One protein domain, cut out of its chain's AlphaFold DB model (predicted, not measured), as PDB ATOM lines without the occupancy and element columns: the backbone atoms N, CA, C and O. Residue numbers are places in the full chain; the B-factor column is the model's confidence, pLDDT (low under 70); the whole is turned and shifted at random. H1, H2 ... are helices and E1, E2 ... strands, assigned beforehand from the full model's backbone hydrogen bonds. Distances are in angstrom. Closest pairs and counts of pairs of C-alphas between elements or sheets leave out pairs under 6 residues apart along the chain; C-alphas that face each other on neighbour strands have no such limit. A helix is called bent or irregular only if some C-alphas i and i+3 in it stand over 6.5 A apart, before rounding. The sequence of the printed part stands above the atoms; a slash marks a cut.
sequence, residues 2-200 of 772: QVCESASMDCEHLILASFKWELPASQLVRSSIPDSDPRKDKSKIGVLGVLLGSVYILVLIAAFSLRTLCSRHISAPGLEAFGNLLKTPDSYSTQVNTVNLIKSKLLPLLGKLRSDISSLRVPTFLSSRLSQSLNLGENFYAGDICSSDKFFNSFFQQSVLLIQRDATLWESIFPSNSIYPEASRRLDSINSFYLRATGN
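Overview. This is residues 2 to 200 of the 772 residues of an uncharacterized protein of Dendrothele bispora (strain CBS 962.96) (UniProt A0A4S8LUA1). A rounded cluster of mostly crossed helices gathers round H2: H5 runs side by side with it, H4 crosses it, H8 packs on it from another side and H3 meets it at a corner. The long helix H6 folds back at a sharp kink and runs along one side of this cluster past H5 and H3, while a small two-strand ribbon, E1 and E2, lies near H8 and H10. Of 199 printed residues, 126 are in named elements, mostly helix, in the order H1 H2 H3 H4 H5 H6 E1 H7 E2 H8 H9 H10; the sheet E1 - E2 is antiparallel. The whole is compact, with a radius of gyration of the C-alphas of 17.0 A and spans of 47 by 37 by 34 A.

Along the chain. H1 is residues 2 to 16, 21.7 A long, from C-alpha 2 at (63.168, 58.159, 51.851). H2 is residues 40 to 52, 17.4 A; H3 is 55 to 63, H4 is 67 to 73, and H5 is 76 to 87, 16.4 A. H6, residues 89 to 116, is 24.6 A from C-alpha 89 at (39.248, 27.249, 48.557); it is irregular, with C-alphas 94 and 97 8.9 A apart and a kink of 140 degrees near residue 96. E1 is 120 to 123, H7 128 to 134, E2 139 to 141, H8 145 to 153 and H9 167 to 171. H10, residues 187 to 200, 20.1 A, ends at C-alpha 200 at (53.908, 65.638, 28.116).

Arrangement. H2 is the hub. It touches H5, closest C-alphas Leu 51 and Gly 83, 4.8 A, at a shallow tilt of 22 degrees, the same way. It touches H4 about perpendicular, 78 degrees, closest C-alphas Asp 41 and Ser 71, 4.9 A. With residues 49 to 51 alone it touches H8, closest C-alphas Val 50 and Phe 152, 4.7 A. H2 and H3 touch only at the corner, at Gly 49 and Leu 58, C-alphas 5.7 A apart. H6 touches H3, closest C-alphas Leu 110 and Tyr 56, 6.4 A, and H5, closest C-alphas Tyr 92 and Leu 85, 6.6 A; H9 is near H6. H1 touches H3, closest C-alphas Leu 14 and Ala 63, 5.7 A, and only just touches H10, with 3 pairs of C-alphas within 8 A, the closest Leu 16 and Asn 191, 6.1 A. H7 is close to H8 but not clearly touching, closest C-alphas Leu 134 and Lys 150, 6.4 A. In the antiparallel pair E1 and E2, N 122 and O 140 are 2.8 A apart and N 140 and O 122 3.0 A, within hydrogen-bond range. Residues 120 to 121 of E1 also pair, parallel, with residues 185 to 186. Every O i to N i+4 pair is within hydrogen-bond range in H3, H4, H5, H7, H8, H9 and H10; in H1 it is 7 of 11, in H2 7 of 9 and in H6 16 of 24.

Size, cuts and confidence. The C-alphas farthest apart, those of Thr 94 and Asn 200, are 53.3 A apart. The printed part has no cut. The links H1 to H2, H8 to H9 and H9 to H10 are long. Mean pLDDT of the printed part is 72.4; it is under 70 in residues 2 to 51, 156 to 160 and 191 to 200.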
ATOM      1  N   GLN A   2      62.872  58.147  53.307       22.36
ATOM      2  CA  GLN A   2      63.168  58.159  51.851       22.36
ATOM      3  C   GLN A   2      63.141  56.779  51.147       22.36
ATOM      4  O   GLN A   2      62.851  56.696  49.961       22.36
ATOM      5  N   VAL A   3      63.361  55.674  51.869       23.92
ATOM      6  CA  VAL A   3      63.284  54.295  51.325       23.92
ATOM      7  C   VAL A   3      61.833  53.771  51.219       23.92
ATOM      8  O   VAL A   3      61.576  52.782  50.538       23.92
ATOM      9  N   CYS A   4      60.859  54.439  51.853       26.34
ATOM     10  CA  CYS A   4      59.433  54.122  51.689       26.34
ATOM     11  C   CYS A   4      58.798  54.855  50.494       26.34
ATOM     12  O   CYS A   4      57.808  54.368  49.957       26.34
ATOM     13  N   GLU A   5      59.371  55.978  50.044       27.61
ATOM     14  CA  GLU A   5      58.863  56.746  48.896       27.61
ATOM     15  C   GLU A   5      59.196  56.086  47.548       27.61
ATOM     16  O   GLU A   5      58.348  56.060  46.658       27.61
ATOM     17  N   SER A   6      60.361  55.442  47.413       27.33
ATOM     18  CA  SER A   6      60.744  54.740  46.175       27.33
ATOM     19  C   SER A   6      59.925  53.466  45.915       27.33
ATOM     20  O   SER A   6      59.581  53.173  44.774       27.33
ATOM     21  N   ALA A   7      59.517  52.742  46.965       29.81
ATOM     22  CA  ALA A   7      58.668  51.552  46.838       29.81
ATOM     23  C   ALA A   7      57.198  51.874  46.477       29.81
ATOM     24  O   ALA A   7      56.526  51.036  45.873       29.81
ATOM     25  N   SER A   8      56.710  53.076  46.820       33.09
ATOM     26  CA  SER A   8      55.394  53.582  46.393       33.09
ATOM     27  C   SER A   8      55.391  53.914  44.897       33.09
ATOM     28  O   SER A   8      54.458  53.543  44.190       33.09
ATOM     29  N   MET A   9      56.465  54.535  44.391       29.92
ATOM     30  CA  MET A   9      56.573  54.942  42.982       29.92
ATOM     31  C   MET A   9      56.635  53.763  41.994       29.92
ATOM     32  O   MET A   9      56.024  53.833  40.927       29.92
ATOM     33  N   ASP A  10      57.289  52.651  42.344       34.28
ATOM     34  CA  ASP A  10      57.377  51.478  41.454       34.28
ATOM     35  C   ASP A  10      56.044  50.714  41.334       34.28
ATOM     36  O   ASP A  10      55.691  50.222  40.258       34.28
ATOM     37  N   CYS A  11      55.254  50.649  42.415       34.97
ATOM     38  CA  CYS A  11      53.885  50.124  42.352       34.97
ATOM     39  C   CYS A  11      52.957  51.067  41.575       34.97
ATOM     40  O   CYS A  11      52.091  50.594  40.838       34.97
ATOM     41  N   GLU A  12      53.156  52.383  41.689       38.00
ATOM     42  CA  GLU A  12      52.426  53.386  40.914       38.00
ATOM     43  C   GLU A  12      52.664  53.196  39.412       38.00
ATOM     44  O   GLU A  12      51.700  52.991  38.685       38.00
ATOM     45  N   HIS A  13      53.906  53.108  38.930       37.09
ATOM     46  CA  HIS A  13      54.176  52.888  37.499       37.09
ATOM     47  C   HIS A  13      53.575  51.581  36.933       37.09
ATOM     48  O   HIS A  13      53.108  51.564  35.791       37.09
ATOM     49  N   LEU A  14      53.511  50.505  37.730       35.75
ATOM     50  CA  LEU A  14      52.894  49.221  37.350       35.75
ATOM     51  C   LEU A  14      51.354  49.256  37.326       35.75
ATOM     52  O   LEU A  14      50.742  48.636  36.450       35.75
ATOM     53  N   ILE A  15      50.719  49.993  38.244       38.75
ATOM     54  CA  ILE A  15      49.269  50.263  38.227       38.75
ATOM     55  C   ILE A  15      48.918  51.169  37.036       38.75
ATOM     56  O   ILE A  15      47.899  50.969  36.383       38.75
ATOM     57  N   LEU A  16      49.793  52.116  36.699       39.62
ATOM     58  CA  LEU A  16      49.581  53.121  35.661       39.62
ATOM     59  C   LEU A  16      49.685  52.586  34.225       39.62
ATOM     60  O   LEU A  16      48.858  52.932  33.384       39.62
ATOM     61  N   ALA A  17      50.623  51.676  33.943       34.41
ATOM     62  CA  ALA A  17      50.721  51.017  32.632       34.41
ATOM     63  C   ALA A  17      49.552  50.044  32.344       34.41
ATOM     64  O   ALA A  17      49.340  49.617  31.208       34.41
ATOM     65  N   SER A  18      48.790  49.693  33.381       36.94
ATOM     66  CA  SER A  18      47.820  48.599  33.398       36.94
ATOM     67  C   SER A  18      46.369  49.016  33.104       36.94
ATOM     68  O   SER A  18      45.574  48.185  32.657       36.94
ATOM     69  N   PHE A  19      46.004  50.286  33.321       40.69
ATOM     70  CA  PHE A  19      44.618  50.767  33.230       40.69
ATOM     71  C   PHE A  19      44.419  51.804  32.113       40.69
ATOM     72  O   PHE A  19      44.298  53.000  32.354       40.69
ATOM     73  N   LYS A  20      44.280  51.329  30.868       34.31
ATOM     74  CA  LYS A  20      43.604  52.077  29.791       34.31
ATOM     75  C   LYS A  20      42.138  51.627  29.757       34.31
ATOM     76  O   LYS A  20      41.784  50.709  29.020       34.31
ATOM     77  N   TRP A  21      41.325  52.169  30.664       39.94
ATOM     78  CA  TRP A  21      39.879  51.927  30.758       39.94
ATOM     79  C   TRP A  21      39.154  53.268  30.632       39.94
ATOM     80  O   TRP A  21      39.133  54.043  31.583       39.94
ATOM     81  N   GLU A  22      38.543  53.517  29.480       28.81
ATOM     82  CA  GLU A  22      37.480  54.510  29.334       28.81
ATOM     83  C   GLU A  22      36.204  53.745  28.969       28.81
ATOM     84  O   GLU A  22      36.123  53.117  27.918       28.81
ATOM     85  N   LEU A  23      35.236  53.724  29.887       33.34
ATOM     86  CA  LEU A  23      33.895  53.177  29.676       33.34
ATOM     87  C   LEU A  23      32.885  54.130  30.335       33.34
ATOM     88  O   LEU A  23      32.983  54.360  31.543       33.34
ATOM     89  N   PRO A  24      31.905  54.677  29.596       29.70
ATOM     90  CA  PRO A  24      30.778  55.388  30.186       29.70
ATOM     91  C   PRO A  24      29.899  54.449  31.028       29.70
ATOM     92  O   PRO A  24      29.654  53.296  30.665       29.70
ATOM     93  N   ALA A  25      29.346  54.979  32.124       31.12
ATOM     94  CA  ALA A  25      28.456  54.295  33.073       31.12
ATOM     95  C   ALA A  25      27.205  53.621  32.456       31.12
ATOM     96  O   ALA A  25      26.523  52.828  33.106       31.12
ATOM     97  N   SER A  26      26.884  53.928  31.198       32.12
ATOM     98  CA  SER A  26      25.708  53.436  30.478       32.12
ATOM     99  C   SER A  26      25.844  52.011  29.914       32.12
ATOM    100  O   SER A  26      24.831  51.444  29.505       32.12
ATOM    101  N   GLN A  27      27.035  51.394  29.913       35.28
ATOM    102  CA  GLN A  27      27.296  50.173  29.124       35.28
ATOM    103  C   GLN A  27      27.295  48.822  29.868       35.28
ATOM    104  O   GLN A  27      27.506  47.783  29.246       35.28
ATOM    105  N   LEU A  28      27.005  48.756  31.167       37.03
ATOM    106  CA  LEU A  28      27.211  47.513  31.939       37.03
ATOM    107  C   LEU A  28      26.005  46.597  32.141       37.03
ATOM    108  O   LEU A  28      26.069  45.654  32.925       37.03
ATOM    109  N   VAL A  29      24.918  46.820  31.403       31.47
ATOM    110  CA  VAL A  29      23.679  46.063  31.623       31.47
ATOM    111  C   VAL A  29      23.450  44.933  30.610       31.47
ATOM    112  O   VAL A  29      22.659  44.039  30.926       31.47
ATOM    113  N   ARG A  30      24.087  44.875  29.420       30.34
ATOM    114  CA  ARG A  30      23.726  43.821  28.438       30.34
ATOM    115  C   ARG A  30      24.799  43.272  27.480       30.34
ATOM    116  O   ARG A  30      25.011  43.889  26.452       30.34
ATOM    117  N   SER A  31      25.314  42.048  27.709       30.28
ATOM    118  CA  SER A  31      25.609  41.031  26.659       30.28
ATOM    119  C   SER A  31      26.167  39.683  27.192       30.28
ATOM    120  O   SER A  31      27.165  39.685  27.912       30.28
ATOM    121  N   SER A  32      25.630  38.531  26.746       32.88
ATOM    122  CA  SER A  32      26.384  37.261  26.580       32.88
ATOM    123  C   SER A  32      25.673  36.237  25.655       32.88
ATOM    124  O   SER A  32      24.470  36.015  25.788       32.88
ATOM    125  N   ILE A  33      26.424  35.612  24.718       33.31
ATOM    126  CA  ILE A  33      26.118  34.378  23.931       33.31
ATOM    127  C   ILE A  33      27.455  33.614  23.635       33.31
ATOM    128  O   ILE A  33      28.445  34.292  23.353       33.31
ATOM    129  N   PRO A  34      27.528  32.254  23.670       36.94
ATOM    130  CA  PRO A  34      28.655  31.406  23.192       36.94
ATOM    131  C   PRO A  34      28.405  30.892  21.739       36.94
ATOM    132  O   PRO A  34      27.250  30.802  21.346       36.94
ATOM    133  N   ASP A  35      29.328  30.526  20.835       30.61
ATOM    134  CA  ASP A  35      30.716  30.040  20.860       30.61
ATOM    135  C   ASP A  35      31.458  30.377  19.521       30.61
ATOM    136  O   ASP A  35      30.833  30.849  18.576       30.61
ATOM    137  N   SER A  36      32.777  30.115  19.467       34.59
ATOM    138  CA  SER A  36      33.761  30.285  18.359       34.59
ATOM    139  C   SER A  36      34.120  31.705  17.870       34.59
ATOM    140  O   SER A  36      34.269  31.933  16.672       34.59
ATOM    141  N   ASP A  37      34.318  32.651  18.795       41.03
ATOM    142  CA  ASP A  37      34.607  34.058  18.476       41.03
ATOM    143  C   ASP A  37      35.900  34.611  19.140       41.03
ATOM    144  O   ASP A  37      36.061  34.446  20.359       41.03
ATOM    145  N   PRO A  38      36.800  35.298  18.402       37.16
ATOM    146  CA  PRO A  38      37.941  36.043  18.955       37.16
ATOM    147  C   PRO A  38      37.560  37.253  19.842       37.16
ATOM    148  O   PRO A  38      38.379  37.695  20.652       37.16
ATOM    149  N   ARG A  39      36.295  37.710  19.837       40.84
ATOM    150  CA  ARG A  39      35.717  38.689  20.793       40.84
ATOM    151  C   ARG A  39      35.709  38.219  22.261       40.84
ATOM    152  O   ARG A  39      35.348  38.974  23.168       40.84
ATOM    153  N   LYS A  40      36.165  36.989  22.534       48.62
ATOM    154  CA  LYS A  40      36.435  36.463  23.883       48.62
ATOM    155  C   LYS A  40      37.491  37.279  24.649       48.62
ATOM    156  O   LYS A  40      37.455  37.262  25.875       48.62
ATOM    157  N   ASP A  41      38.391  38.024  23.996       41.06
ATOM    158  CA  ASP A  41      39.543  38.595  24.710       41.06
ATOM    159  C   ASP A  41      39.253  39.820  25.602       41.06
ATOM    160  O   ASP A  41      39.900  39.992  26.639       41.06
ATOM    161  N   LYS A  42      38.258  40.653  25.257       41.38
ATOM    162  CA  LYS A  42      37.891  41.857  26.036       41.38
ATOM    163  C   LYS A  42      36.796  41.576  27.083       41.38
ATOM    164  O   LYS A  42      36.933  42.011  28.225       41.38
ATOM    165  N   SER A  43      35.776  40.775  26.749       51.53
ATOM    166  CA  SER A  43      34.698  40.388  27.684       51.53
ATOM    167  C   SER A  43      35.198  39.507  28.833       51.53
ATOM    168  O   SER A  43      34.743  39.651  29.968       51.53
ATOM    169  N   LYS A  44      36.214  38.666  28.588       55.47
ATOM    170  CA  LYS A  44      36.822  37.826  29.626       55.47
ATOM    171  C   LYS A  44      37.509  38.612  30.741       55.47
ATOM    172  O   LYS A  44      37.672  38.060  31.813       55.47
ATOM    173  N   ILE A  45      37.888  39.876  30.544       54.34
ATOM    174  CA  ILE A  45      38.580  40.678  31.576       54.34
ATOM    175  C   ILE A  45      37.591  41.274  32.564       54.34
ATOM    176  O   ILE A  45      37.830  41.211  33.766       54.34
ATOM    177  N   GLY A  46      36.471  41.799  32.054       58.06
ATOM    178  CA  GLY A  46      35.325  42.152  32.885       58.06
ATOM    179  C   GLY A  46      34.878  40.926  33.671       58.06
ATOM    180  O   GLY A  46      34.800  40.983  34.887       58.06
ATOM    181  N   VAL A  47      34.756  39.780  32.995       61.41
ATOM    182  CA  VAL A  47      34.490  38.485  33.629       61.41
ATOM    183  C   VAL A  47      35.590  38.093  34.632       61.41
ATOM    184  O   VAL A  47      35.248  37.630  35.701       61.41
ATOM    185  N   LEU A  48      36.887  38.338  34.408       65.12
ATOM    186  CA  LEU A  48      37.930  38.060  35.413       65.12
ATOM    187  C   LEU A  48      37.815  38.961  36.644       65.12
ATOM    188  O   LEU A  48      37.902  38.464  37.763       65.12
ATOM    189  N   GLY A  49      37.607  40.265  36.462       64.50
ATOM    190  CA  GLY A  49      37.391  41.188  37.580       64.50
ATOM    191  C   GLY A  49      36.157  40.817  38.382       64.50
ATOM    192  O   GLY A  49      36.200  40.740  39.608       64.50
ATOM    193  N   VAL A  50      35.097  40.478  37.657       62.81
ATOM    194  CA  VAL A  50      33.819  40.044  38.199       62.81
ATOM    195  C   VAL A  50      33.931  38.705  38.930       62.81
ATOM    196  O   VAL A  50      33.376  38.540  40.015       62.81
ATOM    197  N   LEU A  51      34.703  37.759  38.392       64.81
ATOM    198  CA  LEU A  51      34.799  36.420  38.957       64.81
ATOM    199  C   LEU A  51      35.719  36.337  40.174       64.81
ATOM    200  O   LEU A  51      35.534  35.514  41.069       64.81
ATOM    201  N   LEU A  52      36.724  37.200  40.204       70.12
ATOM    202  CA  LEU A  52      37.717  37.237  41.267       70.12
ATOM    203  C   LEU A  52      37.291  38.220  42.366       70.12
ATOM    204  O   LEU A  52      37.766  38.113  43.499       70.12
ATOM    205  N   GLY A  53      36.355  39.129  42.045       75.19
ATOM    206  CA  GLY A  53      35.617  40.055  42.912       75.19
ATOM    207  C   GLY A  53      36.484  40.931  43.821       75.19
ATOM    208  O   GLY A  53      36.014  41.439  44.833       75.19
ATOM    209  N   SER A  54      37.768  41.080  43.493       86.81
ATOM    210  CA  SER A  54      38.716  41.932  44.205       86.81
ATOM    211  C   SER A  54      39.487  42.765  43.195       86.81
ATOM    212  O   SER A  54      40.119  42.240  42.275       86.81
ATOM    213  N   VAL A  55      39.475  44.077  43.406       90.12
ATOM    214  CA  VAL A  55      40.198  45.058  42.588       90.12
ATOM    215  C   VAL A  55      41.703  44.764  42.573       90.12
ATOM    216  O   VAL A  55      42.344  44.879  41.533       90.12
ATOM    217  N   TYR A  56      42.276  44.289  43.683       91.56
ATOM    218  CA  TYR A  56      43.701  43.945  43.756       91.56
ATOM    219  C   TYR A  56      44.088  42.767  42.861       91.56
ATOM    220  O   TYR A  56      45.225  42.678  42.405       91.56
ATOM    221  N   ILE A  57      43.147  41.876  42.552       89.38
ATOM    222  CA  ILE A  57      43.407  40.786  41.611       89.38
ATOM    223  C   ILE A  57      43.452  41.314  40.179       89.38
ATOM    224  O   ILE A  57      44.304  40.881  39.407       89.38
ATOM    225  N   LEU A  58      42.606  42.291  39.836       87.25
ATOM    226  CA  LEU A  58      42.716  43.000  38.559       87.25
ATOM    227  C   LEU A  58      44.070  43.698  38.421       87.25
ATOM    228  O   LEU A  58      44.695  43.591  37.368       87.25
ATOM    229  N   VAL A  59      44.550  44.331  39.498       88.44
ATOM    230  CA  VAL A  59      45.895  44.923  39.545       88.44
ATOM    231  C   VAL A  59      46.963  43.862  39.269       88.44
ATOM    232  O   VAL A  59      47.820  44.088  38.424       88.44
ATOM    233  N   LEU A  60      46.891  42.682  39.898       89.38
ATOM    234  CA  LEU A  60      47.833  41.586  39.634       89.38
ATOM    235  C   LEU A  60      47.777  41.094  38.181       89.38
ATOM    236  O   LEU A  60      48.816  40.910  37.553       89.38
ATOM    237  N   ILE A  61      46.580  40.873  37.632       86.31
ATOM    238  CA  ILE A  61      46.409  40.407  36.248       86.31
ATOM    239  C   ILE A  61      47.050  41.385  35.274       86.31
ATOM    240  O   ILE A  61      47.713  40.962  34.325       86.31
ATOM    241  N   ALA A  62      46.846  42.677  35.510       82.81
ATOM    242  CA  ALA A  62      47.368  43.714  34.650       82.81
ATOM    243  C   ALA A  62      48.888  43.883  34.828       82.81
ATOM    244  O   ALA A  62      49.614  43.813  33.840       82.81
ATOM    245  N   ALA A  63      49.381  43.920  36.072       84.88
ATOM    246  CA  ALA A  63      50.807  43.990  36.406       84.88
ATOM    247  C   ALA A  63      51.627  42.828  35.818       84.88
ATOM    248  O   ALA A  63      52.791  42.990  35.453       84.88
ATOM    249  N   PHE A  64      51.026  41.643  35.714       83.94
ATOM    250  CA  PHE A  64      51.672  40.463  35.146       83.94
ATOM    251  C   PHE A  64      51.334  40.215  33.672       83.94
ATOM    252  O   PHE A  64      51.730  39.178  33.134       83.94
ATOM    253  N   SER A  65      50.611  41.128  33.016       81.38
ATOM    254  CA  SER A  65      50.145  40.980  31.631       81.38
ATOM    255  C   SER A  65      49.414  39.653  31.382       81.38
ATOM    256  O   SER A  65      49.435  39.106  30.280       81.38
ATOM    257  N   LEU A  66      48.729  39.125  32.403       81.12
ATOM    258  CA  LEU A  66      48.007  37.850  32.342       81.12
ATOM    259  C   LEU A  66      46.702  37.958  31.552       81.12
ATOM    260  O   LEU A  66      46.057  36.944  31.299       81.12
ATOM    261  N   ARG A  67      46.331  39.171  31.127       77.25
ATOM    262  CA  ARG A  67      45.153  39.465  30.305       77.25
ATOM    263  C   ARG A  67      45.001  38.485  29.143       77.25
ATOM    264  O   ARG A  67      44.000  37.780  29.077       77.25
ATOM    265  N   THR A  68      45.997  38.433  28.258       73.12
ATOM    266  CA  THR A  68      45.978  37.600  27.041       73.12
ATOM    267  C   THR A  68      45.972  36.113  27.369       73.12
ATOM    268  O   THR A  68      45.392  35.305  26.649       73.12
ATOM    269  N   LEU A  69      46.601  35.738  28.479       74.00
ATOM    270  CA  LEU A  69      46.697  34.355  28.910       74.00
ATOM    271  C   LEU A  69      45.343  33.857  29.425       74.00
ATOM    272  O   LEU A  69      44.822  32.847  28.948       74.00
ATOM    273  N   CYS A  70      44.744  34.591  30.359       74.62
ATOM    274  CA  CYS A  70      43.434  34.285  30.917       74.62
ATOM    275  C   CYS A  70      42.350  34.284  29.836       74.62
ATOM    276  O   CYS A  70      41.454  33.438  29.841       74.62
ATOM    277  N   SER A  71      42.467  35.198  28.876       71.25
ATOM    278  CA  SER A  71      41.492  35.345  27.817       71.25
ATOM    279  C   SER A  71      41.590  34.259  26.740       71.25
ATOM    280  O   SER A  71      40.566  33.726  26.311       71.25
ATOM    281  N   ARG A  72      42.797  33.821  26.375       74.62
ATOM    282  CA  ARG A  72      42.984  32.753  25.381       74.62
ATOM    283  C   ARG A  72      42.767  31.354  25.944       74.62
ATOM    284  O   ARG A  72      42.243  30.493  25.240       74.62
ATOM    285  N   HIS A  73      43.149  31.109  27.196       77.06
ATOM    286  CA  HIS A  73      43.293  29.738  27.701       77.06
ATOM    287  C   HIS A  73      42.229  29.281  28.697       77.06
ATOM    288  O   HIS A  73      42.160  28.083  28.964       77.06
ATOM    289  N   ILE A  74      41.393  30.177  29.229       76.00
ATOM    290  CA  ILE A  74      40.372  29.800  30.214       76.00
ATOM    291  C   ILE A  74      38.974  29.955  29.595       76.00
ATOM    292  O   ILE A  74      38.628  30.992  29.016       76.00
ATOM    293  N   SER A  75      38.181  28.883  29.647       79.75
ATOM    294  CA  SER A  75      36.772  28.870  29.227       79.75
ATOM    295  C   SER A  75      35.891  29.586  30.258       79.75
ATOM    296  O   SER A  75      36.318  29.782  31.390       79.75
ATOM    297  N   ALA A  76      34.659  29.972  29.905       75.12
ATOM    298  CA  ALA A  76      33.748  30.602  30.870       75.12
ATOM    299  C   ALA A  76      33.456  29.705  32.101       75.12
ATOM    300  O   ALA A  76      33.621  30.201  33.212       75.12
ATOM    301  N   PRO A  77      33.183  28.387  31.954       78.62
ATOM    302  CA  PRO A  77      33.071  27.485  33.108       78.62
ATOM    303  C   PRO A  77      34.387  27.320  33.880       78.62
ATOM    304  O   PRO A  77      34.387  27.180  35.097       78.62
ATOM    305  N   GLY A  78      35.532  27.353  33.186       82.38
ATOM    306  CA  GLY A  78      36.842  27.313  33.839       82.38
ATOM    307  C   GLY A  78      37.112  28.565  34.674       82.38
ATOM    308  O   GLY A  78      37.682  28.474  35.757       82.38
ATOM    309  N   LEU A  79      36.664  29.724  34.192       81.31
ATOM    310  CA  LEU A  79      36.739  30.981  34.918       81.31
ATOM    311  C   LEU A  79      35.786  30.978  36.124       81.31
ATOM    312  O   LEU A  79      36.194  31.404  37.201       81.31
ATOM    313  N   GLU A  80      34.566  30.455  35.982       83.38
ATOM    314  CA  GLU A  80      33.625  30.250  37.093       83.38
ATOM    315  C   GLU A  80      34.203  29.333  38.175       83.38
ATOM    316  O   GLU A  80      34.247  29.709  39.345       83.38
ATOM    317  N   ALA A  81      34.718  28.163  37.785       85.56
ATOM    318  CA  ALA A  81      35.352  27.226  38.705       85.56
ATOM    319  C   ALA A  81      36.557  27.857  39.415       85.56
ATOM    320  O   ALA A  81      36.728  27.666  40.617       85.56
ATOM    321  N   PHE A  82      37.366  28.641  38.697       86.94
ATOM    322  CA  PHE A  82      38.493  29.364  39.281       86.94
ATOM    323  C   PHE A  82      38.042  30.472  40.247       86.94
ATOM    324  O   PHE A  82      38.614  30.602  41.327       86.94
ATOM    325  N   GLY A  83      36.998  31.231  39.900       89.06
ATOM    326  CA  GLY A  83      36.399  32.242  40.775       89.06
ATOM    327  C   GLY A  83      35.851  31.631  42.064       89.06
ATOM    328  O   GLY A  83      36.175  32.094  43.155       89.06
ATOM    329  N   ASN A  84      35.099  30.535  41.956       91.25
ATOM    330  CA  ASN A  84      34.574  29.798  43.105       91.25
ATOM    331  C   ASN A  84      35.695  29.212  43.981       91.25
ATOM    332  O   ASN A  84      35.691  29.392  45.198       91.25
ATOM    333  N   LEU A  85      36.709  28.595  43.367       92.31
ATOM    334  CA  LEU A  85      37.888  28.075  44.065       92.31
ATOM    335  C   LEU A  85      38.645  29.166  44.824       92.31
ATOM    336  O   LEU A  85      39.128  28.935  45.928       92.31
ATOM    337  N   LEU A  86      38.740  30.366  44.256       91.69
ATOM    338  CA  LEU A  86      39.354  31.496  44.932       91.69
ATOM    339  C   LEU A  86      38.497  31.991  46.112       91.69
ATOM    340  O   LEU A  86      39.042  32.355  47.153       91.69
ATOM    341  N   LYS A  87      37.168  32.021  45.963       91.44
ATOM    342  CA  LYS A  87      36.245  32.529  46.987       91.44
ATOM    343  C   LYS A  87      36.143  31.615  48.210       91.44
ATOM    344  O   LYS A  87      36.144  32.141  49.323       91.44
ATOM    345  N   THR A  88      36.112  30.298  48.025       93.94
ATOM    346  CA  THR A  88      36.035  29.299  49.111       93.94
ATOM    347  C   THR A  88      36.968  28.113  48.819       93.94
ATOM    348  O   THR A  88      36.508  27.020  48.475       93.94
ATOM    349  N   PRO A  89      38.294  28.289  48.932       93.56
ATOM    350  CA  PRO A  89      39.248  27.249  48.557       93.56
ATOM    351  C   PRO A  89      39.073  25.960  49.374       93.56
ATOM    352  O   PRO A  89      39.267  24.872  48.840       93.56
ATOM    353  N   ASP A  90      38.614  26.047  50.626       92.69
ATOM    354  CA  ASP A  90      38.371  24.868  51.471       92.69
ATOM    355  C   ASP A  90      37.226  23.975  50.999       92.69
ATOM    356  O   ASP A  90      37.225  22.775  51.271       92.69
ATOM    357  N   SER A  91      36.290  24.516  50.218       91.50
ATOM    358  CA  SER A  91      35.225  23.722  49.600       91.50
ATOM    359  C   SER A  91      35.745  22.791  48.494       91.50
ATOM    360  O   SER A  91      35.004  21.932  48.022       91.50
ATOM    361  N   TYR A  92      37.015  22.923  48.093       90.06
ATOM    362  CA  TYR A  92      37.656  22.150  47.027       90.06
ATOM    363  C   TYR A  92      38.766  21.239  47.572       90.06
ATOM    364  O   TYR A  92      39.895  21.236  47.077       90.06
ATOM    365  N   SER A  93      38.436  20.421  48.577       80.94
ATOM    366  CA  SER A  93      39.369  19.512  49.270       80.94
ATOM    367  C   SER A  93      40.109  18.526  48.351       80.94
ATOM    368  O   SER A  93      41.214  18.094  48.667       80.94
ATOM    369  N   THR A  94      39.559  18.220  47.173       81.81
ATOM    370  CA  THR A  94      40.202  17.372  46.152       81.81
ATOM    371  C   THR A  94      41.363  18.057  45.418       81.81
ATOM    372  O   THR A  94      42.085  17.401  44.669       81.81
ATOM    373  N   GLN A  95      41.577  19.362  45.626       83.25
ATOM    374  CA  GLN A  95      42.594  20.173  44.945       83.25
ATOM    375  C   GLN A  95      43.642  20.737  45.913       83.25
ATOM    376  O   GLN A  95      44.000  21.915  45.838       83.25
ATOM    377  N   VAL A  96      44.164  19.890  46.805       89.00
ATOM    378  CA  VAL A  96      45.078  20.263  47.905       89.00
ATOM    379  C   VAL A  96      46.207  21.206  47.466       89.00
ATOM    380  O   VAL A  96      46.429  22.232  48.102       89.00
ATOM    381  N   ASN A  97      46.880  20.935  46.343       91.19
ATOM    382  CA  ASN A  97      47.988  21.775  45.864       91.19
ATOM    383  C   ASN A  97      47.539  23.182  45.443       91.19
ATOM    384  O   ASN A  97      48.202  24.166  45.770       91.19
ATOM    385  N   THR A  98      46.409  23.295  44.745       87.62
ATOM    386  CA  THR A  98      45.865  24.588  44.315       87.62
ATOM    387  C   THR A  98      45.342  25.387  45.501       87.62
ATOM    388  O   THR A  98      45.627  26.578  45.614       87.62
ATOM    389  N   VAL A  99      44.622  24.726  46.408       92.25
ATOM    390  CA  VAL A  99      44.130  25.314  47.659       92.25
ATOM    391  C   VAL A  99      45.298  25.843  48.488       92.25
ATOM    392  O   VAL A  99      45.283  27.002  48.907       92.25
ATOM    393  N   ASN A 100      46.361  25.048  48.632       92.44
ATOM    394  CA  ASN A 100      47.583  25.460  49.315       92.44
ATOM    395  C   ASN A 100      48.263  26.634  48.614       92.44
ATOM    396  O   ASN A 100      48.724  27.547  49.292       92.44
ATOM    397  N   LEU A 101      48.308  26.667  47.280       92.44
ATOM    398  CA  LEU A 101      48.893  27.789  46.548       92.44
ATOM    399  C   LEU A 101      48.100  29.087  46.759       92.44
ATOM    400  O   LEU A 101      48.689  30.139  47.019       92.44
ATOM    401  N   ILE A 102      46.769  29.014  46.685       92.44
ATOM    402  CA  ILE A 102      45.889  30.160  46.929       92.44
ATOM    403  C   ILE A 102      46.116  30.681  48.348       92.44
ATOM    404  O   ILE A 102      46.429  31.858  48.525       92.44
ATOM    405  N   LYS A 103      46.052  29.797  49.347       93.50
ATOM    406  CA  LYS A 103      46.181  30.162  50.761       93.50
ATOM    407  C   LYS A 103      47.571  30.643  51.156       93.50
ATOM    408  O   LYS A 103      47.684  31.602  51.907       93.50
ATOM    409  N   SER A 104      48.627  29.992  50.674       94.38
ATOM    410  CA  SER A 104      50.000  30.271  51.118       94.38
ATOM    411  C   SER A 104      50.717  31.341  50.299       94.38
ATOM    412  O   SER A 104      51.694  31.909  50.785       94.38
ATOM    413  N   LYS A 105      50.276  31.618  49.062       94.44
ATOM    414  CA  LYS A 105      50.944  32.576  48.166       94.44
ATOM    415  C   LYS A 105      50.026  33.709  47.732       94.44
ATOM    416  O   LYS A 105      50.345  34.867  47.981       94.44
ATOM    417  N   LEU A 106      48.899  33.390  47.094       92.94
ATOM    418  CA  LEU A 106      48.051  34.412  46.473       92.94
ATOM    419  C   LEU A 106      47.367  35.305  47.514       92.94
ATOM    420  O   LEU A 106      47.417  36.525  47.403       92.94
ATOM    421  N   LEU A 107      46.758  34.711  48.537       93.44
ATOM    422  CA  LEU A 107      46.056  35.439  49.592       93.44
ATOM    423  C   LEU A 107      46.989  36.366  50.404       93.44
ATOM    424  O   LEU A 107      46.660  37.547  50.538       93.44
ATOM    425  N   PRO A 108      48.184  35.927  50.853       94.88
ATOM    426  CA  PRO A 108      49.172  36.820  51.459       94.88
ATOM    427  C   PRO A 108      49.631  37.949  50.533       94.88
ATOM    428  O   PRO A 108      49.786  39.082  50.986       94.88
ATOM    429  N   LEU A 109      49.809  37.673  49.235       93.25
ATOM    430  CA  LEU A 109      50.166  38.700  48.252       93.25
ATOM    431  C   LEU A 109      49.069  39.767  48.126       93.25
ATOM    432  O   LEU A 109      49.377  40.956  48.090       93.25
ATOM    433  N   LEU A 110      47.797  39.361  48.115       93.56
ATOM    434  CA  LEU A 110      46.664  40.290  48.114       93.56
ATOM    435  C   LEU A 110      46.596  41.116  49.399       93.56
ATOM    436  O   LEU A 110      46.370  42.320  49.329       93.56
ATOM    437  N   GLY A 111      46.852  40.499  50.555       93.88
ATOM    438  CA  GLY A 111      46.959  41.213  51.827       93.88
ATOM    439  C   GLY A 111      48.079  42.253  51.816       93.88
ATOM    440  O   GLY A 111      47.883  43.380  52.271       93.88
ATOM    441  N   LYS A 112      49.230  41.911  51.225       93.50
ATOM    442  CA  LYS A 112      50.361  42.831  51.084       93.50
ATOM    443  C   LYS A 112      50.044  43.991  50.141       93.50
ATOM    444  O   LYS A 112      50.225  45.136  50.537       93.50
ATOM    445  N   LEU A 113      49.485  43.719  48.959       91.81
ATOM    446  CA  LEU A 113      49.040  44.760  48.021       91.81
ATOM    447  C   LEU A 113      48.006  45.697  48.637       91.81
ATOM    448  O   LEU A 113      48.084  46.910  48.464       91.81
ATOM    449  N   ARG A 114      47.051  45.142  49.384       93.06
ATOM    450  CA  ARG A 114      46.063  45.928  50.118       93.06
ATOM    451  C   ARG A 114      46.718  46.809  51.176       93.06
ATOM    452  O   ARG A 114      46.320  47.957  51.315       93.06
ATOM    453  N   SER A 115      47.702  46.300  51.914       91.50
ATOM    454  CA  SER A 115      48.442  47.096  52.899       91.50
ATOM    455  C   SER A 115      49.232  48.225  52.238       91.50
ATOM    456  O   SER A 115      49.218  49.349  52.736       91.50
ATOM    457  N   ASP A 116      49.909  47.927  51.129       91.50
ATOM    458  CA  ASP A 116      50.790  48.868  50.437       91.50
ATOM    459  C   ASP A 116      49.991  49.941  49.677       91.50
ATOM    460  O   ASP A 116      50.429  51.080  49.561       91.50
ATOM    461  N   ILE A 117      48.780  49.604  49.220       91.00
ATOM    462  CA  ILE A 117      47.893  50.485  48.449       91.00
ATOM    463  C   ILE A 117      46.513  50.552  49.129       91.00
ATOM    464  O   ILE A 117      45.457  50.348  48.519       91.00
ATOM    465  N   SER A 118      46.522  50.809  50.436       89.38
ATOM    466  CA  SER A 118      45.320  50.833  51.287       89.38
ATOM    467  C   SER A 118      44.382  52.007  50.992       89.38
ATOM    468  O   SER A 118      43.198  51.962  51.323       89.38
ATOM    469  N   SER A 119      44.897  53.044  50.330       89.38
ATOM    470  CA  SER A 119      44.183  54.278  50.004       89.38
ATOM    471  C   SER A 119      43.454  54.241  48.652       89.38
ATOM    472  O   SER A 119      42.843  55.241  48.273       89.38
ATOM    473  N   LEU A 120      43.504  53.117  47.922       92.62
ATOM    474  CA  LEU A 120      42.932  53.012  46.579       92.62
ATOM    475  C   LEU A 120      41.401  53.056  46.618       92.62
ATOM    476  O   LEU A 120      40.757  52.144  47.143       92.62
ATOM    477  N   ARG A 121      40.818  54.090  46.007       93.25
ATOM    478  CA  ARG A 121      39.373  54.193  45.772       93.25
ATOM    479  C   ARG A 121      39.017  53.896  44.326       93.25
ATOM    480  O   ARG A 121      39.636  54.422  43.401       93.25
ATOM    481  N   VAL A 122      37.977  53.092  44.153       91.12
ATOM    482  CA  VAL A 122      37.409  52.742  42.856       91.12
ATOM    483  C   VAL A 122      36.130  53.544  42.651       91.12
ATOM    484  O   VAL A 122      35.210  53.408  43.464       91.12
ATOM    485  N   PRO A 123      36.053  54.380  41.603       90.31
ATOM    486  CA  PRO A 123      34.810  55.040  41.250       90.31
ATOM    487  C   PRO A 123      33.797  54.017  40.748       90.31
ATOM    488  O   PRO A 123      34.102  53.173  39.903       90.31
ATOM    489  N   THR A 124      32.572  54.096  41.260       87.12
ATOM    490  CA  THR A 124      31.460  53.353  40.688       87.12
ATOM    491  C   THR A 124      30.989  54.087  39.447       87.12
ATOM    492  O   THR A 124      30.492  55.205  39.524       87.12
ATOM    493  N   PHE A 125      31.086  53.442  38.297       85.50
ATOM    494  CA  PHE A 125      30.449  53.898  37.063       85.50
ATOM    495  C   PHE A 125      29.016  53.347  36.949       85.50
ATOM    496  O   PHE A 125      28.535  53.038  35.868       85.50
ATOM    497  N   LEU A 126      28.328  53.155  38.075       83.25
ATOM    498  CA  LEU A 126      26.937  52.707  38.096       83.25
ATOM    499  C   LEU A 126      26.016  53.931  38.114       83.25
ATOM    500  O   LEU A 126      26.349  54.960  38.699       83.25
ATOM    501  N   SER A 127      24.836  53.826  37.492       84.81
ATOM    502  CA  SER A 127      23.813  54.877  37.630       84.81
ATOM    503  C   SER A 127      23.474  55.102  39.109       84.81
ATOM    504  O   SER A 127      23.417  54.134  39.868       84.81
ATOM    505  N   SER A 128      23.165  56.340  39.505       82.81
ATOM    506  CA  SER A 128      22.815  56.684  40.895       82.81
ATOM    507  C   SER A 128      21.740  55.764  41.484       82.81
ATOM    508  O   SER A 128      21.859  55.311  42.620       82.81
ATOM    509  N   ARG A 129      20.734  55.397  40.679       85.81
ATOM    510  CA  ARG A 129      19.682  54.442  41.051       85.81
ATOM    511  C   ARG A 129      20.224  53.039  41.344       85.81
ATOM    512  O   ARG A 129      19.798  52.413  42.312       85.81
ATOM    513  N   LEU A 130      21.131  52.532  40.508       83.25
ATOM    514  CA  LEU A 130      21.730  51.209  40.690       83.25
ATOM    515  C   LEU A 130      22.684  51.203  41.894       83.25
ATOM    516  O   LEU A 130      22.585  50.302  42.725       83.25
ATOM    517  N   SER A 131      23.514  52.239  42.051       89.81
ATOM    518  CA  SER A 131      24.382  52.423  43.222       89.81
ATOM    519  C   SER A 131      23.581  52.440  44.526       89.81
ATOM    520  O   SER A 131      23.892  51.688  45.448       89.81
ATOM    521  N   GLN A 132      22.481  53.203  44.572       90.88
ATOM    522  CA  GLN A 132      21.565  53.227  45.718       90.88
ATOM    523  C   GLN A 132      20.956  51.849  45.993       90.88
ATOM    524  O   GLN A 132      20.926  51.415  47.142       90.88
ATOM    525  N   SER A 133      20.520  51.125  44.955       91.75
ATOM    526  CA  SER A 133      19.927  49.790  45.127       91.75
ATOM    527  C   SER A 133      20.907  48.742  45.666       91.75
ATOM    528  O   SER A 133      20.496  47.818  46.360       91.75
ATOM    529  N   LEU A 134      22.203  48.901  45.385       91.56
ATOM    530  CA  LEU A 134      23.267  48.013  45.863       91.56
ATOM    531  C   LEU A 134      23.880  48.481  47.188       91.56
ATOM    532  O   LEU A 134      24.727  47.785  47.754       91.56
ATOM    533  N   ASN A 135      23.462  49.649  47.687       95.56
ATOM    534  CA  ASN A 135      24.107  50.350  48.788       95.56
ATOM    535  C   ASN A 135      25.626  50.475  48.547       95.56
ATOM    536  O   ASN A 135      26.441  49.990  49.339       95.56
ATOM    537  N   LEU A 136      25.971  51.036  47.386       94.56
ATOM    538  CA  LEU A 136      27.318  51.417  46.977       94.56
ATOM    539  C   LEU A 136      27.389  52.941  46.889       94.56
ATOM    540  O   LEU A 136      26.528  53.569  46.272       94.56
ATOM    541  N   GLY A 137      28.413  53.535  47.503       94.19
ATOM    542  CA  GLY A 137      28.718  54.952  47.303       94.19
ATOM    543  C   GLY A 137      29.223  55.221  45.884       94.19
ATOM    544  O   GLY A 137      29.566  54.288  45.164       94.19
ATOM    545  N   GLU A 138      29.335  56.497  45.499       91.00
ATOM    546  CA  GLU A 138      29.927  56.897  44.206       91.00
ATOM    547  C   GLU A 138      31.355  56.376  44.019       91.00
ATOM    548  O   GLU A 138      31.823  56.206  42.898       91.00
ATOM    549  N   ASN A 139      32.049  56.114  45.126       93.00
ATOM    550  CA  ASN A 139      33.340  55.452  45.167       93.00
ATOM    551  C   ASN A 139      33.345  54.465  46.342       93.00
ATOM    552  O   ASN A 139      32.719  54.730  47.371       93.00
ATOM    553  N   PHE A 140      34.104  53.377  46.232       93.75
ATOM    554  CA  PHE A 140      34.364  52.458  47.346       93.75
ATOM    555  C   PHE A 140      35.861  52.164  47.472       93.75
ATOM    556  O   PHE A 140      36.628  52.342  46.523       93.75
ATOM    557  N   TYR A 141      36.306  51.745  48.656       94.00
ATOM    558  CA  TYR A 141      37.698  51.354  48.865       94.00
ATOM    559  C   TYR A 141      37.967  49.999  48.212       94.00
ATOM    560  O   TYR A 141      37.217  49.052  48.417       94.00
ATOM    561  N   ALA A 142      39.072  49.865  47.479       92.75
ATOM    562  CA  ALA A 142      39.466  48.596  46.862       92.75
ATOM    563  C   ALA A 142      39.636  47.461  47.892       92.75
ATOM    564  O   ALA A 142      39.495  46.285  47.557       92.75
ATOM    565  N   GLY A 143      39.943  47.820  49.147       92.38
ATOM    566  CA  GLY A 143      40.040  46.906  50.281       92.38
ATOM    567  C   GLY A 143      38.719  46.574  50.972       92.38
ATOM    568  O   GLY A 143      38.757  45.768  51.897       92.38
ATOM    569  N   ASP A 144      37.598  47.184  50.581       93.00
ATOM    570  CA  ASP A 144      36.256  46.802  51.029       93.00
ATOM    571  C   ASP A 144      35.730  45.719  50.084       93.00
ATOM    572  O   ASP A 144      35.203  45.980  48.996       93.00
ATOM    573  N   ILE A 145      35.929  44.471  50.498       91.19
ATOM    574  CA  ILE A 145      35.602  43.319  49.666       91.19
ATOM    575  C   ILE A 145      34.093  43.146  49.480       91.19
ATOM    576  O   ILE A 145      33.665  42.665  48.433       91.19
ATOM    577  N   CYS A 146      33.282  43.589  50.444       91.31
ATOM    578  CA  CYS A 146      31.830  43.536  50.349       91.31
ATOM    579  C   CYS A 146      31.318  44.514  49.289       91.31
ATOM    580  O   CYS A 146      30.476  44.147  48.466       91.31
ATOM    581  N   SER A 147      31.844  45.741  49.269       93.00
ATOM    582  CA  SER A 147      31.532  46.712  48.214       93.00
ATOM    583  C   SER A 147      32.064  46.264  46.854       93.00
ATOM    584  O   SER A 147      31.346  46.358  45.861       93.00
ATOM    585  N   SER A 148      33.267  45.691  46.807       91.44
ATOM    586  CA  SER A 148      33.824  45.094  45.589       91.44
ATOM    587  C   SER A 148      32.922  43.981  45.044       91.44
ATOM    588  O   SER A 148      32.551  44.014  43.873       91.44
ATOM    589  N   ASP A 149      32.479  43.044  45.887       89.06
ATOM    590  CA  ASP A 149      31.572  41.972  45.476       89.06
ATOM    591  C   ASP A 149      30.223  42.530  44.994       89.06
ATOM    592  O   ASP A 149      29.745  42.107  43.949       89.06
ATOM    593  N   LYS A 150      29.620  43.517  45.672       90.69
ATOM    594  CA  LYS A 150      28.387  44.182  45.197       90.69
ATOM    595  C   LYS A 150      28.579  44.844  43.831       90.69
ATOM    596  O   LYS A 150      27.726  44.708  42.955       90.69
ATOM    597  N   PHE A 151      29.689  45.557  43.657       90.50
ATOM    598  CA  PHE A 151      30.015  46.270  42.429       90.50
ATOM    599  C   PHE A 151      30.193  45.296  41.270       90.50
ATOM    600  O   PHE A 151      29.517  45.411  40.253       90.50
ATOM    601  N   PHE A 152      31.020  44.274  41.454       86.81
ATOM    602  CA  PHE A 152      31.248  43.252  40.445       86.81
ATOM    603  C   PHE A 152      30.008  42.397  40.179       86.81
ATOM    604  O   PHE A 152      29.729  42.071  39.026       86.81
ATOM    605  N   ASN A 153      29.207  42.111  41.208       84.44
ATOM    606  CA  ASN A 153      27.966  41.371  41.033       84.44
ATOM    607  C   ASN A 153      26.909  42.156  40.245       84.44
ATOM    608  O   ASN A 153      26.047  41.546  39.617       84.44
ATOM    609  N   SER A 154      26.991  43.490  40.220       84.19
ATOM    610  CA  SER A 154      26.095  44.332  39.416       84.19
ATOM    611  C   SER A 154      26.271  44.148  37.906       84.19
ATOM    612  O   SER A 154      25.347  44.420  37.142       84.19
ATOM    613  N   PHE A 155      27.431  43.640  37.481       74.94
ATOM    614  CA  PHE A 155      27.750  43.363  36.080       74.94
ATOM    615  C   PHE A 155      27.312  41.972  35.629       74.94
ATOM    616  O   PHE A 155      27.395  41.657  34.440       74.94
ATOM    617  N   PHE A 156      26.832  41.126  36.547       65.75
ATOM    618  CA  PHE A 156      26.354  39.805  36.178       65.75
ATOM    619  C   PHE A 156      25.013  39.878  35.460       65.75
ATOM    620  O   PHE A 156      23.944  40.047  36.045       65.75
ATOM    621  N   GLN A 157      25.066  39.587  34.167       52.34
ATOM    622  CA  GLN A 157      23.930  39.043  33.452       52.34
ATOM    623  C   GLN A 157      23.791  37.544  33.737       52.34
ATOM    624  O   GLN A 157      24.454  36.760  33.070       52.34
ATOM    625  N   GLN A 158      22.952  37.170  34.712       51.00
ATOM    626  CA  GLN A 158      22.208  35.896  34.899       51.00
ATOM    627  C   GLN A 158      22.851  34.515  34.571       51.00
ATOM    628  O   GLN A 158      22.168  33.506  34.712       51.00
ATOM    629  N   SER A 159      24.110  34.409  34.144       53.25
ATOM    630  CA  SER A 159      24.668  33.207  33.504       53.25
ATOM    631  C   SER A 159      25.777  32.524  34.301       53.25
ATOM    632  O   SER A 159      26.037  31.353  34.050       53.25
ATOM    633  N   VAL A 160      26.388  33.206  35.274       65.88
ATOM    634  CA  VAL A 160      27.411  32.629  36.156       65.88
ATOM    635  C   VAL A 160      27.093  33.015  37.596       65.88
ATOM    636  O   VAL A 160      27.135  34.193  37.952       65.88
ATOM    637  N   LEU A 161      26.727  32.027  38.415       75.31
ATOM    638  CA  LEU A 161      26.415  32.215  39.830       75.31
ATOM    639  C   LEU A 161      27.650  31.859  40.648       75.31
ATOM    640  O   LEU A 161      27.914  30.693  40.930       75.31
ATOM    641  N   LEU A 162      28.412  32.876  41.040       82.25
ATOM    642  CA  LEU A 162      29.509  32.661  41.969       82.25
ATOM    643  C   LEU A 162      29.011  32.399  43.385       82.25
ATOM    644  O   LEU A 162      28.103  33.072  43.873       82.25
ATOM    645  N   ILE A 163      29.687  31.483  44.070       89.06
ATOM    646  CA  ILE A 163      29.476  31.253  45.497       89.06
ATOM    647  C   ILE A 163      29.929  32.466  46.313       89.06
ATOM    648  O   ILE A 163      30.760  33.273  45.879       89.06
ATOM    649  N   GLN A 164      29.351  32.621  47.503       90.19
ATOM    650  CA  GLN A 164      29.805  33.642  48.443       90.19
ATOM    651  C   GLN A 164      31.223  33.327  48.921       90.19
ATOM    652  O   GLN A 164      31.620  32.167  48.987       90.19
ATOM    653  N   ARG A 165      31.994  34.372  49.235       91.62
ATOM    654  CA  ARG A 165      33.327  34.217  49.823       91.62
ATOM    655  C   ARG A 165      33.242  33.542  51.179       91.62
ATOM    656  O   ARG A 165      32.323  33.809  51.948       91.62
ATOM    657  N   ASP A 166      34.263  32.758  51.496       93.62
ATOM    658  CA  ASP A 166      34.503  32.328  52.865       93.62
ATOM    659  C   ASP A 166      34.843  33.557  53.720       93.62
ATOM    660  O   ASP A 166      35.956  34.087  53.663       93.62
ATOM    661  N   ALA A 167      33.867  34.023  54.498       91.19
ATOM    662  CA  ALA A 167      34.031  35.195  55.344       91.19
ATOM    663  C   ALA A 167      35.216  35.036  56.305       91.19
ATOM    664  O   ALA A 167      35.970  35.981  56.490       91.19
ATOM    665  N   THR A 168      35.446  33.843  56.860       92.75
ATOM    666  CA  THR A 168      36.524  33.625  57.836       92.75
ATOM    667  C   THR A 168      37.904  33.754  57.201       92.75
ATOM    668  O   THR A 168      38.798  34.392  57.762       92.75
ATOM    669  N   LEU A 169      38.064  33.214  55.992       93.50
ATOM    670  CA  LEU A 169      39.312  33.290  55.247       93.50
ATOM    671  C   LEU A 169      39.604  34.722  54.792       93.50
ATOM    672  O   LEU A 169      40.711  35.226  54.989       93.50
ATOM    673  N   TRP A 170      38.612  35.381  54.191       93.31
ATOM    674  CA  TRP A 170      38.792  36.705  53.601       93.31
ATOM    675  C   TRP A 170      38.849  37.822  54.643       93.31
ATOM    676  O   TRP A 170      39.618  38.756  54.435       93.31
ATOM    677  N   GLU A 171      38.156  37.707  55.780       92.88
ATOM    678  CA  GLU A 171      38.217  38.682  56.883       92.88
ATOM    679  C   GLU A 171      39.634  38.793  57.466       92.88
ATOM    680  O   GLU A 171      40.039  39.865  57.900       92.88
ATOM    681  N   SER A 172      40.443  37.726  57.416       92.69
ATOM    682  CA  SER A 172      41.842  37.780  57.873       92.69
ATOM    683  C   SER A 172      42.748  38.650  56.988       92.69
ATOM    684  O   SER A 172      43.770  39.164  57.442       92.69
ATOM    685  N   ILE A 173      42.366  38.850  55.723       92.81
ATOM    686  CA  ILE A 173      43.148  39.573  54.707       92.81
ATOM    687  C   ILE A 173      42.534  40.954  54.447       92.81
ATOM    688  O   ILE A 173      43.246  41.944  54.248       92.81
ATOM    689  N   PHE A 174      41.202  41.017  54.486       92.56
ATOM    690  CA  PHE A 174      40.349  42.174  54.254       92.56
ATOM    691  C   PHE A 174      39.355  42.354  55.418       92.56
ATOM    692  O   PHE A 174      38.162  42.159  55.215       92.56
ATOM    693  N   PRO A 175      39.812  42.734  56.628       91.75
ATOM    694  CA  PRO A 175      38.938  43.049  57.748       91.75
ATOM    695  C   PRO A 175      37.883  44.095  57.393       91.75
ATOM    696  O   PRO A 175      38.224  45.197  56.941       91.75
ATOM    697  N   SER A 176      36.629  43.765  57.682       85.94
ATOM    698  CA  SER A 176      35.441  44.586  57.440       85.94
ATOM    699  C   SER A 176      35.475  45.909  58.218       85.94
ATOM    700  O   SER A 176      34.934  46.913  57.767       85.94
ATOM    701  N   ASN A 177      36.182  45.944  59.353       85.44
ATOM    702  CA  ASN A 177      36.310  47.119  60.228       85.44
ATOM    703  C   ASN A 177      37.599  47.921  59.991       85.44
ATOM    704  O   ASN A 177      38.126  48.554  60.907       85.44
ATOM    705  N   SER A 178      38.166  47.856  58.788       84.06
ATOM    706  CA  SER A 178      39.375  48.623  58.499       84.06
ATOM    707  C   SER A 178      39.063  50.116  58.417       84.06
ATOM    708  O   SER A 178      38.248  50.564  57.617       84.06
ATOM    709  N   ILE A 179      39.734  50.898  59.264       84.38
ATOM    710  CA  ILE A 179      39.707  52.357  59.185       84.38
ATOM    711  C   ILE A 179      40.590  52.740  58.003       84.38
ATOM    712  O   ILE A 179      41.815  52.623  58.064       84.38
ATOM    713  N   TYR A 180      39.964  53.140  56.903       82.19
ATOM    714  CA  TYR A 180      40.697  53.576  55.726       82.19
ATOM    715  C   TYR A 180      41.135  55.036  55.888       82.19
ATOM    716  O   TYR A 180      40.345  55.859  56.353       82.19
ATOM    717  N   PRO A 181      42.371  55.385  55.490       81.06
ATOM    718  CA  PRO A 181      42.840  56.758  55.563       81.06
ATOM    719  C   PRO A 181      41.970  57.687  54.702       81.06
ATOM    720  O   PRO A 181      41.524  57.332  53.604       81.06
ATOM    721  N   GLU A 182      41.740  58.892  55.220       75.50
ATOM    722  CA  GLU A 182      40.930  59.937  54.583       75.50
ATOM    723  C   GLU A 182      41.622  60.497  53.325       75.50
ATOM    724  O   GLU A 182      40.969  60.806  52.327       75.50
ATOM    725  N   ALA A 183      42.963  60.501  53.316       72.50
ATOM    726  CA  ALA A 183      43.795  60.778  52.147       72.50
ATOM    727  C   ALA A 183      43.787  59.585  51.170       72.50
ATOM    728  O   ALA A 183      44.741  58.811  51.065       72.50
ATOM    729  N   SER A 184      42.665  59.407  50.474       75.50
ATOM    730  CA  SER A 184      42.494  58.358  49.472       75.50
ATOM    731  C   SER A 184      42.920  58.814  48.078       75.50
ATOM    732  O   SER A 184      42.534  59.901  47.645       75.50
ATOM    733  N   ARG A 185      43.643  57.969  47.335       81.44
ATOM    734  CA  ARG A 185      43.922  58.209  45.914       81.44
ATOM    735  C   ARG A 185      42.833  57.543  45.079       81.44
ATOM    736  O   ARG A 185      42.582  56.343  45.212       81.44
ATOM    737  N   ARG A 186      42.165  58.318  44.223       81.88
ATOM    738  CA  ARG A 186      41.163  57.769  43.306       81.88
ATOM    739  C   ARG A 186      41.848  57.150  42.086       81.88
ATOM    740  O   ARG A 186      42.786  57.735  41.546       81.88
ATOM    741  N   LEU A 187      41.371  55.986  41.647       78.69
ATOM    742  CA  LEU A 187      41.927  55.268  40.496       78.69
ATOM    743  C   LEU A 187      41.866  56.092  39.194       78.69
ATOM    744  O   LEU A 187      42.799  56.056  38.400       78.69
ATOM    745  N   ASP A 188      40.809  56.879  38.994       73.62
ATOM    746  CA  ASP A 188      40.670  57.793  37.853       73.62
ATOM    747  C   ASP A 188      41.674  58.952  37.909       73.62
ATOM    748  O   ASP A 188      42.287  59.289  36.899       73.62
ATOM    749  N   SER A 189      41.918  59.511  39.099       76.88
ATOM    750  CA  SER A 189      42.961  60.521  39.303       76.88
ATOM    751  C   SER A 189      44.344  59.962  38.972       76.88
ATOM    752  O   SER A 189      45.119  60.630  38.288       76.88
ATOM    753  N   ILE A 190      44.632  58.737  39.419       73.00
ATOM    754  CA  ILE A 190      45.871  58.007  39.129       73.00
ATOM    755  C   ILE A 190      46.026  57.823  37.603       73.00
ATOM    756  O   ILE A 190      47.030  58.250  37.034       73.00
ATOM    757  N   ASN A 191      44.997  57.321  36.913       64.81
ATOM    758  CA  ASN A 191      45.015  57.157  35.453       64.81
ATOM    759  C   ASN A 191      45.202  58.487  34.708       64.81
ATOM    760  O   ASN A 191      46.005  58.571  33.780       64.81
ATOM    761  N   SER A 192      44.498  59.543  35.129       65.81
ATOM    762  CA  SER A 192      44.583  60.859  34.490       65.81
ATOM    763  C   SER A 192      45.982  61.473  34.598       65.81
ATOM    764  O   SER A 192      46.450  62.107  33.652       65.81
ATOM    765  N   PHE A 193      46.678  61.243  35.717       61.41
ATOM    766  CA  PHE A 193      48.048  61.704  35.916       61.41
ATOM    767  C   PHE A 193      49.012  61.010  34.950       61.41
ATOM    768  O   PHE A 193      49.838  61.675  34.334       61.41
ATOM    769  N   TYR A 194      48.865  59.700  34.735       54.03
ATOM    770  CA  TYR A 194      49.692  58.965  33.774       54.03
ATOM    771  C   TYR A 194      49.421  59.341  32.324       54.03
ATOM    772  O   TYR A 194      50.369  59.521  31.562       54.03
ATOM    773  N   LEU A 195      48.154  59.510  31.940       43.50
ATOM    774  CA  LEU A 195      47.810  59.959  30.589       43.50
ATOM    775  C   LEU A 195      48.404  61.348  30.292       43.50
ATOM    776  O   LEU A 195      48.915  61.572  29.199       43.50
ATOM    777  N   ARG A 196      48.442  62.253  31.282       53.25
ATOM    778  CA  ARG A 196      49.126  63.553  31.151       53.25
ATOM    779  C   ARG A 196      50.652  63.431  31.162       53.25
ATOM    780  O   ARG A 196      51.312  64.076  30.356       53.25
ATOM    781  N   ALA A 197      51.222  62.609  32.043       44.62
ATOM    782  CA  ALA A 197      52.673  62.434  32.155       44.62
ATOM    783  C   ALA A 197      53.284  61.772  30.908       44.62
ATOM    784  O   ALA A 197      54.376  62.139  30.486       44.62
ATOM    785  N   THR A 198      52.562  60.837  30.286       42.31
ATOM    786  CA  THR A 198      52.975  60.200  29.027       42.31
ATOM    787  C   THR A 198      52.736  61.090  27.807       42.31
ATOM    788  O   THR A 198      53.545  61.058  26.886       42.31
ATOM    789  N   GLY A 199      51.701  61.941  27.821       37.00
ATOM    790  CA  GLY A 199      51.476  62.955  26.784       37.00
ATOM    791  C   GLY A 199      52.510  64.091  26.790       37.00
ATOM    792  O   GLY A 199      52.950  64.534  25.733       37.00
ATOM    793  N   ASN A 200      52.970  64.516  27.971       38.81
ATOM    794  CA  ASN A 200      53.908  65.638  28.116       38.81
ATOM    795  C   ASN A 200      55.382  65.277  27.855       38.81
ATOM    796  O   ASN A 200      56.209  66.176  27.717       38.81
TER     797      ASN A 200